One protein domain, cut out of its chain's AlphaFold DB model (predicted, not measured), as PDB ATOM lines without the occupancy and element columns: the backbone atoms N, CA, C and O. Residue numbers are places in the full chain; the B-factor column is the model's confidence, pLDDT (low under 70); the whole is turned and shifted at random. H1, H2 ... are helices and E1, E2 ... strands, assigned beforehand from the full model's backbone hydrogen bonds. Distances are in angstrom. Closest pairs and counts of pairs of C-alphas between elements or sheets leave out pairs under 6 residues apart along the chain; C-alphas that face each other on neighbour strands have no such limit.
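AT A GLANCE: This is residues 28 to 97 of the 97 residues of an uncharacterized protein of Armadillidium vulgare (UniProt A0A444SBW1). A small twisted sheet of three strands has one helix, H1, lying along one face, while a second short helix, H2, sits off one end beyond the end of E3 and only grazes the sheet. A long loop, residues 51 to 64, runs from H1 round to the edge strand E2, and its residues 61 to 62 pair with E2. The printed part has 70 residues with two named helices and three named strands, in the order E1, H1, E2, E3, H2; the sheet runs E1, E3, E2 and is mixed, and the class is mixed, helices and strands. The whole is compact, with a radius of gyration of the C-alphas of 11.9 A and a rounded outline of 32 by 26 by 19 A.

IN THESE COORDINATES: Find C-alpha 29 at (29.762, -6.408, -29.762); there E1 begins, and it runs through residues 29 to 35 for 18.5 A. After a short link, H1 takes residues 42 to 50, 12.7 A long, from C-alpha 42 at (11.942, -4.435, -20.033). A long link of 14 residues leads to E2, residues 65 to 70, 15.8 A. A tight link follows, and E3, residues 73 to 81, is the longest strand at 24.9 A. A short link leads to H2, residues 89 to 95, 10.3 A, which ends at C-alpha 95 at (31.139, -7.801, -14.429).

HOW THE PARTS SIT: Begin at edge strand E1: it is parallel to the inner strand E3 at 25 degrees, with N 31 and O 76 2.8 A apart, within hydrogen-bond range. On its other side E3 is antiparallel to edge strand E2 at 154 degrees; the two form a hairpin, with N 68 and O 75 3.0 A apart, within hydrogen-bond range. The sheet is only just strongly twisted, its C-alphas lying up to 4.1 A off the best plane. H1 is on the sheet at a height of 9.0 A. It lies over E3, and only just not over E1, on which 2 of its 9 C-alphas fall. It runs along the strands, at 11 degrees to E3 on the local plane. Look at Val 33 and Met 43, the closest C-alphas of E1 and H1, 6.0 A apart. H2 only grazes the sheet, with residues 89 to 92; the closest C-alphas of E3 and H2 are those of Pro 81 and Ile 89, 6.8 A apart. H1 and H2 are apart. In H1 every O i to N i+4 pair is within hydrogen-bond range; in H2 1 of 3 is, beside 3 of 4 O i to N i+3 pairs.

THE WHOLE: The two C-alphas farthest apart are those of Glu 59 and Lys 97, at 33.0 A. The printed part has no cut and ends at residue 97, the chain's last. In the B-factor column, look for pLDDT under 70 at residues 54 to 60 and 86 to 97; the mean of the printed part is 72.3, and that of H2 is 48.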
ATOM      1  N   SER A  28      32.754  -7.498 -33.373       71.75
ATOM      2  CA  SER A  28      31.445  -7.916 -32.867       71.75
ATOM      3  C   SER A  28      31.264  -7.461 -31.420       71.75
ATOM      4  O   SER A  28      32.151  -7.686 -30.588       71.75
ATOM      5  N   TYR A  29      30.110  -6.873 -31.109       76.00
ATOM      6  CA  TYR A  29      29.762  -6.408 -29.762       76.00
ATOM      7  C   TYR A  29      28.705  -7.307 -29.133       76.00
ATOM      8  O   TYR A  29      27.778  -7.735 -29.815       76.00
ATOM      9  N   ALA A  30      28.821  -7.552 -27.829       79.44
ATOM     10  CA  ALA A  30      27.799  -8.238 -27.050       79.44
ATOM     11  C   ALA A  30      27.353  -7.350 -25.882       79.44
ATOM     12  O   ALA A  30      28.185  -6.846 -25.121       79.44
ATOM     13  N   LEU A  31      26.042  -7.171 -25.755       81.62
ATOM     14  CA  LEU A  31      25.375  -6.497 -24.653       81.62
ATOM     15  C   LEU A  31      24.589  -7.534 -23.853       81.62
ATOM     16  O   LEU A  31      23.683  -8.175 -24.381       81.62
ATOM     17  N   TYR A  32      24.912  -7.675 -22.574       81.75
ATOM     18  CA  TYR A  32      24.161  -8.535 -21.668       81.75
ATOM     19  C   TYR A  32      23.092  -7.707 -20.962       81.75
ATOM     20  O   TYR A  32      23.403  -6.695 -20.336       81.75
ATOM     21  N   VAL A  33      21.833  -8.123 -21.062       82.31
ATOM     22  CA  VAL A  33      20.698  -7.445 -20.424       82.31
ATOM     23  C   VAL A  33      20.037  -8.370 -19.426       82.31
ATOM     24  O   VAL A  33      19.900  -9.562 -19.671       82.31
ATOM     25  N   LYS A  34      19.607  -7.836 -18.287       81.50
ATOM     26  CA  LYS A  34      18.868  -8.631 -17.310       81.50
ATOM     27  C   LYS A  34      17.523  -9.068 -17.898       81.50
ATOM     28  O   LYS A  34      16.779  -8.226 -18.389       81.50
ATOM     29  N   MET A  35      17.238 -10.361 -17.811       83.38
ATOM     30  CA  MET A  35      16.011 -10.999 -18.275       83.38
ATOM     31  C   MET A  35      15.783 -12.269 -17.449       83.38
ATOM     32  O   MET A  35      16.499 -13.265 -17.590       83.38
ATOM     33  N   ILE A  36      14.831 -12.195 -16.520       79.12
ATOM     34  CA  ILE A  36      14.549 -13.249 -15.529       79.12
ATOM     35  C   ILE A  36      13.693 -14.372 -16.135       79.12
ATOM     36  O   ILE A  36      13.814 -15.529 -15.736       79.12
ATOM     37  N   SER A  37      12.843 -14.042 -17.105       81.00
ATOM     38  CA  SER A  37      11.981 -14.975 -17.834       81.00
ATOM     39  C   SER A  37      11.883 -14.569 -19.304       81.00
ATOM     40  O   SER A  37      12.282 -13.466 -19.671       81.00
ATOM     41  N   GLN A  38      11.318 -15.437 -20.145       75.25
ATOM     42  CA  GLN A  38      11.106 -15.157 -21.571       75.25
ATOM     43  C   GLN A  38      10.271 -13.892 -21.835       75.25
ATOM     44  O   GLN A  38      10.441 -13.229 -22.856       75.25
ATOM     45  N   ASP A  39       9.378 -13.549 -20.908       80.12
ATOM     46  CA  ASP A  39       8.494 -12.391 -21.031       80.12
ATOM     47  C   ASP A  39       9.108 -11.105 -20.439       80.12
ATOM     48  O   ASP A  39       8.559 -10.014 -20.625       80.12
ATOM     49  N   ASP A  40      10.254 -11.200 -19.749       80.56
ATOM     50  CA  ASP A  40      10.949 -10.073 -19.113       80.56
ATOM     51  C   ASP A  40      11.727  -9.226 -20.132       80.56
ATOM     52  O   ASP A  40      12.954  -9.232 -20.219       80.56
ATOM     53  N   ASN A  41      10.983  -8.465 -20.926       80.44
ATOM     54  CA  ASN A  41      11.528  -7.705 -22.047       80.44
ATOM     55  C   ASN A  41      11.834  -6.237 -21.708       80.44
ATOM     56  O   ASN A  41      12.117  -5.443 -22.605       80.44
ATOM     57  N   LEU A  42      11.788  -5.838 -20.432       83.06
ATOM     58  CA  LEU A  42      11.942  -4.435 -20.033       83.06
ATOM     59  C   LEU A  42      13.317  -3.867 -20.420       83.06
ATOM     60  O   LEU A  42      13.400  -2.837 -21.092       83.06
ATOM     61  N   MET A  43      14.394  -4.547 -20.017       82.12
ATOM     62  CA  MET A  43      15.766  -4.100 -20.298       82.12
ATOM     63  C   MET A  43      16.130  -4.248 -21.774       82.12
ATOM     64  O   MET A  43      16.853  -3.414 -22.317       82.12
ATOM     65  N   LEU A  44      15.590  -5.276 -22.433       81.19
ATOM     66  CA  LEU A  44      15.713  -5.460 -23.873       81.19
ATOM     67  C   LEU A  44      15.094  -4.281 -24.636       81.19
ATOM     68  O   LEU A  44      15.763  -3.680 -25.473       81.19
ATOM     69  N   ASN A  45      13.851  -3.912 -24.314       81.06
ATOM     70  CA  ASN A  45      13.148  -2.784 -24.932       81.06
ATOM     71  C   ASN A  45      13.902  -1.473 -24.752       81.06
ATOM     72  O   ASN A  45      14.018  -0.677 -25.683       81.06
ATOM     73  N   TYR A  46      14.431  -1.260 -23.549       80.50
ATOM     74  CA  TYR A  46      15.251  -0.098 -23.263       80.50
ATOM     75  C   TYR A  46      16.502  -0.075 -24.148       80.50
ATOM     76  O   TYR A  46      16.720   0.911 -24.845       80.50
ATOM     77  N   ALA A  47      17.258  -1.178 -24.206       79.56
ATOM     78  CA  ALA A  47      18.458  -1.292 -25.032       79.56
ATOM     79  C   ALA A  47      18.171  -1.085 -26.528       79.56
ATOM     80  O   ALA A  47      18.858  -0.298 -27.175       79.56
ATOM     81  N   MET A  48      17.136  -1.724 -27.075       79.25
ATOM     82  CA  MET A  48      16.730  -1.558 -28.477       79.25
ATOM     83  C   MET A  48      16.409  -0.097 -28.808       79.25
ATOM     84  O   MET A  48      16.882   0.436 -29.816       79.25
ATOM     85  N   LYS A  49      15.691   0.588 -27.909       78.81
ATOM     86  CA  LYS A  49      15.392   2.016 -28.043       78.81
ATOM     87  C   LYS A  49      16.661   2.876 -28.033       78.81
ATOM     88  O   LYS A  49      16.722   3.839 -28.795       78.81
ATOM     89  N   CYS A  50      17.686   2.521 -27.249       76.12
ATOM     90  CA  CYS A  50      18.989   3.204 -27.271       76.12
ATOM     91  C   CYS A  50      19.659   3.139 -28.651       76.12
ATOM     92  O   CYS A  50      20.316   4.093 -29.062       76.12
ATOM     93  N   PHE A  51      19.493   2.022 -29.363       74.69
ATOM     94  CA  PHE A  51      20.047   1.823 -30.704       74.69
ATOM     95  C   PHE A  51      19.146   2.367 -31.822       74.69
ATOM     96  O   PHE A  51      19.496   2.241 -32.994       74.69
ATOM     97  N   GLY A  52      18.001   2.976 -31.487       75.00
ATOM     98  CA  GLY A  52      17.026   3.444 -32.475       75.00
ATOM     99  C   GLY A  52      16.364   2.307 -33.258       75.00
ATOM    100  O   GLY A  52      15.921   2.519 -34.384       75.00
ATOM    101  N   ILE A  53      16.324   1.099 -32.687       74.88
ATOM    102  CA  ILE A  53      15.716  -0.077 -33.309       74.88
ATOM    103  C   ILE A  53      14.240  -0.102 -32.932       74.88
ATOM    104  O   ILE A  53      13.888  -0.331 -31.775       74.88
ATOM    105  N   ASP A  54      13.383   0.114 -33.925       66.25
ATOM    106  CA  ASP A  54      11.935  -0.011 -33.788       66.25
ATOM    107  C   ASP A  54      11.512  -1.428 -34.202       66.25
ATOM    108  O   ASP A  54      11.024  -1.667 -35.307       66.25
ATOM    109  N   GLN A  55      11.815  -2.412 -33.349       61.34
ATOM    110  CA  GLN A  55      11.357  -3.792 -33.524       61.34
ATOM    111  C   GLN A  55      10.331  -4.150 -32.458       61.34
ATOM    112  O   GLN A  55      10.489  -3.839 -31.275       61.34
ATOM    113  N   ARG A  56       9.287  -4.869 -32.878       58.16
ATOM    114  CA  ARG A  56       8.398  -5.556 -31.944       58.16
ATOM    115  C   ARG A  56       9.176  -6.712 -31.324       58.16
ATOM    116  O   ARG A  56       9.731  -7.544 -32.040       58.16
ATOM    117  N   VAL A  57       9.201  -6.763 -29.996       55.06
ATOM    118  CA  VAL A  57       9.704  -7.915 -29.240       55.06
ATOM    119  C   VAL A  57       9.021  -9.177 -29.770       55.06
ATOM    120  O   VAL A  57       7.799  -9.285 -29.684       55.06
ATOM    121  N   GLY A  58       9.791 -10.092 -30.363       51.69
ATOM    122  CA  GLY A  58       9.282 -11.345 -30.937       51.69
ATOM    123  C   GLY A  58       9.660 -11.609 -32.398       51.69
ATOM    124  O   GLY A  58       9.515 -12.738 -32.862       51.69
ATOM    125  N   GLU A  59      10.185 -10.624 -33.133       60.09
ATOM    126  CA  GLU A  59      10.663 -10.838 -34.505       60.09
ATOM    127  C   GLU A  59      12.187 -11.043 -34.527       60.09
ATOM    128  O   GLU A  59      12.956 -10.150 -34.187       60.09
ATOM    129  N   GLY A  60      12.638 -12.235 -34.933       63.31
ATOM    130  CA  GLY A  60      14.048 -12.472 -35.274       63.31
ATOM    131  C   GLY A  60      15.020 -12.673 -34.103       63.31
ATOM    132  O   GLY A  60      16.153 -12.201 -34.176       63.31
ATOM    133  N   HIS A  61      14.624 -13.404 -33.056       72.44
ATOM    134  CA  HIS A  61      15.534 -13.829 -31.982       72.44
ATOM    135  C   HIS A  61      15.725 -15.350 -31.944       72.44
ATOM    136  O   HIS A  61      14.818 -16.119 -32.264       72.44
ATOM    137  N   PHE A  62      16.896 -15.795 -31.491       78.50
ATOM    138  CA  PHE A  62      17.182 -17.203 -31.203       78.50
ATOM    139  C   PHE A  62      17.647 -17.316 -29.754       78.50
ATOM    140  O   PHE A  62      18.635 -16.691 -29.390       78.50
ATOM    141  N   ASP A  63      16.915 -18.059 -28.920       79.94
ATOM    142  CA  ASP A  63      17.215 -18.217 -27.485       79.94
ATOM    143  C   ASP A  63      17.451 -16.880 -26.739       79.94
ATOM    144  O   ASP A  63      18.388 -16.721 -25.957       79.94
ATOM    145  N   ASN A  64      16.619 -15.875 -27.048       77.25
ATOM    146  CA  ASN A  64      16.733 -14.487 -26.576       77.25
ATOM    147  C   ASN A  64      18.090 -13.814 -26.830       77.25
ATOM    148  O   ASN A  64      18.505 -12.900 -26.111       77.25
ATOM    149  N   VAL A  65      18.760 -14.256 -27.888       81.75
ATOM    150  CA  VAL A  65      19.833 -13.523 -28.536       81.75
ATOM    151  C   VAL A  65      19.233 -12.748 -29.700       81.75
ATOM    152  O   VAL A  65      18.647 -13.328 -30.619       81.75
ATOM    153  N   TYR A  66      19.404 -11.434 -29.664       82.75
ATOM    154  CA  TYR A  66      18.996 -10.525 -30.726       82.75
ATOM    155  C   TYR A  66      20.235 -10.055 -31.466       82.75
ATOM    156  O   TYR A  66      21.174  -9.564 -30.843       82.75
ATOM    157  N   LYS A  67      20.239 -10.190 -32.791       82.94
ATOM    158  CA  LYS A  67      21.346  -9.749 -33.639       82.94
ATOM    159  C   LYS A  67      20.886  -8.610 -34.537       82.94
ATOM    160  O   LYS A  67      19.916  -8.756 -35.273       82.94
ATOM    161  N   PHE A  68      21.648  -7.528 -34.556       80.44
ATOM    162  CA  PHE A  68      21.503  -6.454 -35.534       80.44
ATOM    163  C   PHE A  68      22.877  -5.922 -35.947       80.44
ATOM    164  O   PHE A  68      23.908  -6.406 -35.482       80.44
ATOM    165  N   TYR A  69      22.895  -4.950 -36.854       75.69
ATOM    166  CA  TYR A  69      24.117  -4.294 -37.302       75.69
ATOM    167  C   TYR A  69      24.086  -2.817 -36.928       75.69
ATOM    168  O   TYR A  69      23.097  -2.130 -37.186       75.69
ATOM    169  N   TRP A  70      25.180  -2.323 -36.349       70.94
ATOM    170  CA  TRP A  70      25.409  -0.898 -36.153       70.94
ATOM    171  C   TRP A  70      26.501  -0.439 -37.120       70.94
ATOM    172  O   TRP A  70      27.694  -0.638 -36.898       70.94
ATOM    173  N   GLY A  71      26.086   0.114 -38.261       74.69
ATOM    174  CA  GLY A  71      26.993   0.297 -39.393       74.69
ATOM    175  C   GLY A  71      27.391  -1.057 -39.988       74.69
ATOM    176  O   GLY A  71      26.525  -1.818 -40.408       74.69
ATOM    177  N   LYS A  72      28.695  -1.357 -40.026       73.25
ATOM    178  CA  LYS A  72      29.237  -2.643 -40.513       73.25
ATOM    179  C   LYS A  72      29.412  -3.696 -39.413       73.25
ATOM    180  O   LYS A  72      29.652  -4.862 -39.715       73.25
ATOM    181  N   ASP A  73      29.300  -3.289 -38.154       74.50
ATOM    182  CA  ASP A  73      29.636  -4.138 -37.021       74.50
ATOM    183  C   ASP A  73      28.395  -4.878 -36.497       74.50
ATOM    184  O   ASP A  73      27.356  -4.248 -36.263       74.50
ATOM    185  N   PRO A  74      28.465  -6.206 -36.293       77.50
ATOM    186  CA  PRO A  74      27.371  -6.956 -35.694       77.50
ATOM    187  C   PRO A  74      27.300  -6.702 -34.181       77.50
ATOM    188  O   PRO A  74      28.306  -6.756 -33.467       77.50
ATOM    189  N   VAL A  75      26.085  -6.482 -33.688       81.81
ATOM    190  CA  VAL A  75      25.765  -6.317 -32.269       81.81
ATOM    191  C   VAL A  75      24.808  -7.423 -31.844       81.81
ATOM    192  O   VAL A  75      23.822  -7.704 -32.528       81.81
ATOM    193  N   PHE A  76      25.106  -8.039 -30.705       83.38
ATOM    194  CA  PHE A  76      24.297  -9.072 -30.072       83.38
ATOM    195  C   PHE A  76      23.762  -8.558 -28.734       83.38
ATOM    196  O   PHE A  76      24.545  -8.094 -27.910       83.38
ATOM    197  N   ILE A  77      22.456  -8.661 -28.492       84.50
ATOM    198  CA  ILE A  77      21.858  -8.469 -27.163       84.50
ATOM    199  C   ILE A  77      21.483  -9.842 -26.618       84.50
ATOM    200  O   ILE A  77      20.776 -10.588 -27.289       84.50
ATOM    201  N   ILE A  78      21.965 -10.172 -25.424       84.31
ATOM    202  CA  ILE A  78      21.810 -11.483 -24.789       84.31
ATOM    203  C   ILE A  78      21.119 -11.280 -23.443       84.31
ATOM    204  O   ILE A  78      21.658 -10.609 -22.560       84.31
ATOM    205  N   GLY A  79      19.925 -11.847 -23.281       84.19
ATOM    206  CA  GLY A  79      19.197 -11.750 -22.018       84.19
ATOM    207  C   GLY A  79      19.674 -12.771 -20.982       84.19
ATOM    208  O   GLY A  79      19.644 -13.970 -21.232       84.19
ATOM    209  N   VAL A  80      20.090 -12.319 -19.803       80.88
ATOM    210  CA  VAL A  80      20.677 -13.137 -18.732       80.88
ATOM    211  C   VAL A  80      19.855 -13.086 -17.437       80.88
ATOM    212  O   VAL A  80      19.357 -12.019 -17.078       80.88
ATOM    213  N   PRO A  81      19.743 -14.194 -16.680       76.75
ATOM    214  CA  PRO A  81      20.383 -15.491 -16.913       76.75
ATOM    215  C   PRO A  81      19.601 -16.413 -17.863       76.75
ATOM    216  O   PRO A  81      19.998 -17.556 -18.038       76.75
ATOM    217  N   TYR A  82      18.480 -15.958 -18.428       81.75
ATOM    218  CA  TYR A  82      17.567 -16.845 -19.150       81.75
ATOM    219  C   TYR A  82      18.163 -17.452 -20.439       81.75
ATOM    220  O   TYR A  82      17.896 -18.613 -20.731       81.75
ATOM    221  N   SER A  83      18.956 -16.704 -21.214       80.31
ATOM    222  CA  SER A  83      19.618 -17.216 -22.425       80.31
ATOM    223  C   SER A  83      20.783 -18.142 -22.078       80.31
ATOM    224  O   SER A  83      21.636 -17.790 -21.258       80.31
ATOM    225  N   ASN A  84      20.904 -19.267 -22.792       81.44
ATOM    226  CA  ASN A  84      22.040 -20.184 -22.634       81.44
ATOM    227  C   ASN A  84      23.358 -19.612 -23.184       81.44
ATOM    228  O   ASN A  84      24.422 -20.188 -22.966       81.44
ATOM    229  N   PHE A  85      23.296 -18.486 -23.898       77.88
ATOM    230  CA  PHE A  85      24.461 -17.768 -24.423       77.88
ATOM    231  C   PHE A  85      24.981 -16.690 -23.462       77.88
ATOM    232  O   PHE A  85      25.943 -15.987 -23.777       77.88
ATOM    233  N   GLY A  86      24.345 -16.540 -22.298       67.06
ATOM    234  CA  GLY A  86      24.836 -15.695 -21.222       67.06
ATOM    235  C   GLY A  86      26.100 -16.257 -20.558       67.06
ATOM    236  O   GLY A  86      26.286 -17.474 -20.520       67.06
ATOM    237  N   PRO A  87      26.967 -15.402 -19.988       66.44
ATOM    238  CA  PRO A  87      27.998 -15.854 -19.064       66.44
ATOM    239  C   PRO A  87      27.356 -16.571 -17.868       66.44
ATOM    240  O   PRO A  87      26.208 -16.297 -17.503       66.44
ATOM    241  N   SER A  88      28.103 -17.478 -17.236       61.09
ATOM    242  CA  SER A  88      27.604 -18.169 -16.047       61.09
ATOM    243  C   SER A  88      27.247 -17.148 -14.955       61.09
ATOM    244  O   SER A  88      27.872 -16.091 -14.853       61.09
ATOM    245  N   ILE A  89      26.246 -17.438 -14.115       55.66
ATOM    246  CA  ILE A  89      25.808 -16.531 -13.029       55.66
ATOM    247  C   ILE A  89      26.983 -16.100 -12.124       55.66
ATOM    248  O   ILE A  89      26.992 -14.978 -11.616       55.66
ATOM    249  N   ASN A  90      27.998 -16.957 -11.974       53.28
ATOM    250  CA  ASN A  90      29.210 -16.653 -11.212       53.28
ATOM    251  C   ASN A  90      30.080 -15.566 -11.872       53.28
ATOM    252  O   ASN A  90      30.682 -14.763 -11.164       53.28
ATOM    253  N   ASP A  91      30.100 -15.494 -13.203       50.94
ATOM    254  CA  ASP A  91      30.848 -14.483 -13.962       50.94
ATOM    255  C   ASP A  91      30.106 -13.133 -14.006       50.94
ATOM    256  O   ASP A  91      30.724 -12.067 -14.039       50.94
ATOM    257  N   LEU A  92      28.770 -13.158 -13.941       48.84
ATOM    258  CA  LEU A  92      27.905 -11.968 -13.935       48.84
ATOM    259  C   LEU A  92      28.108 -11.078 -12.701       48.84
ATOM    260  O   LEU A  92      28.115  -9.853 -12.813       48.84
ATOM    261  N   LEU A  93      28.336 -11.688 -11.535       46.31
ATOM    262  CA  LEU A  93      28.686 -10.989 -10.290       46.31
ATOM    263  C   LEU A  93      30.034 -10.255 -10.369       46.31
ATOM    264  O   LEU A  93      30.266  -9.331  -9.591       46.31
ATOM    265  N   TYR A  94      30.913 -10.665 -11.286       42.22
ATOM    266  CA  TYR A  94      32.231 -10.066 -11.485       42.22
ATOM    267  C   TYR A  94      32.211  -8.900 -12.483       42.22
ATOM    268  O   TYR A  94      33.042  -8.008 -12.373       42.22
ATOM    269  N   MET A  95      31.272  -8.885 -13.438       40.72
ATOM    270  CA  MET A  95      31.139  -7.801 -14.429       40.72
ATOM    271  C   MET A  95      30.340  -6.590 -13.923       40.72
ATOM    272  O   MET A  95      30.382  -5.538 -14.552       40.72
ATOM    273  N   LEU A  96      29.588  -6.748 -12.829       37.81
ATOM    274  CA  LEU A  96      28.760  -5.701 -12.210       37.81
ATOM    275  C   LEU A  96      29.392  -5.084 -10.944       37.81
ATOM    276  O   LEU A  96      28.737  -4.290 -10.270       37.81
ATOM    277  N   LYS A  97      30.622  -5.483 -10.597       36.47
ATOM    278  CA  LYS A  97      31.459  -4.850  -9.566       36.47
ATOM    279  C   LYS A  97      32.474  -3.925 -10.217       36.47
ATOM    280  O   LYS A  97      32.777  -2.898  -9.578       36.47
TER     281      LYS A  97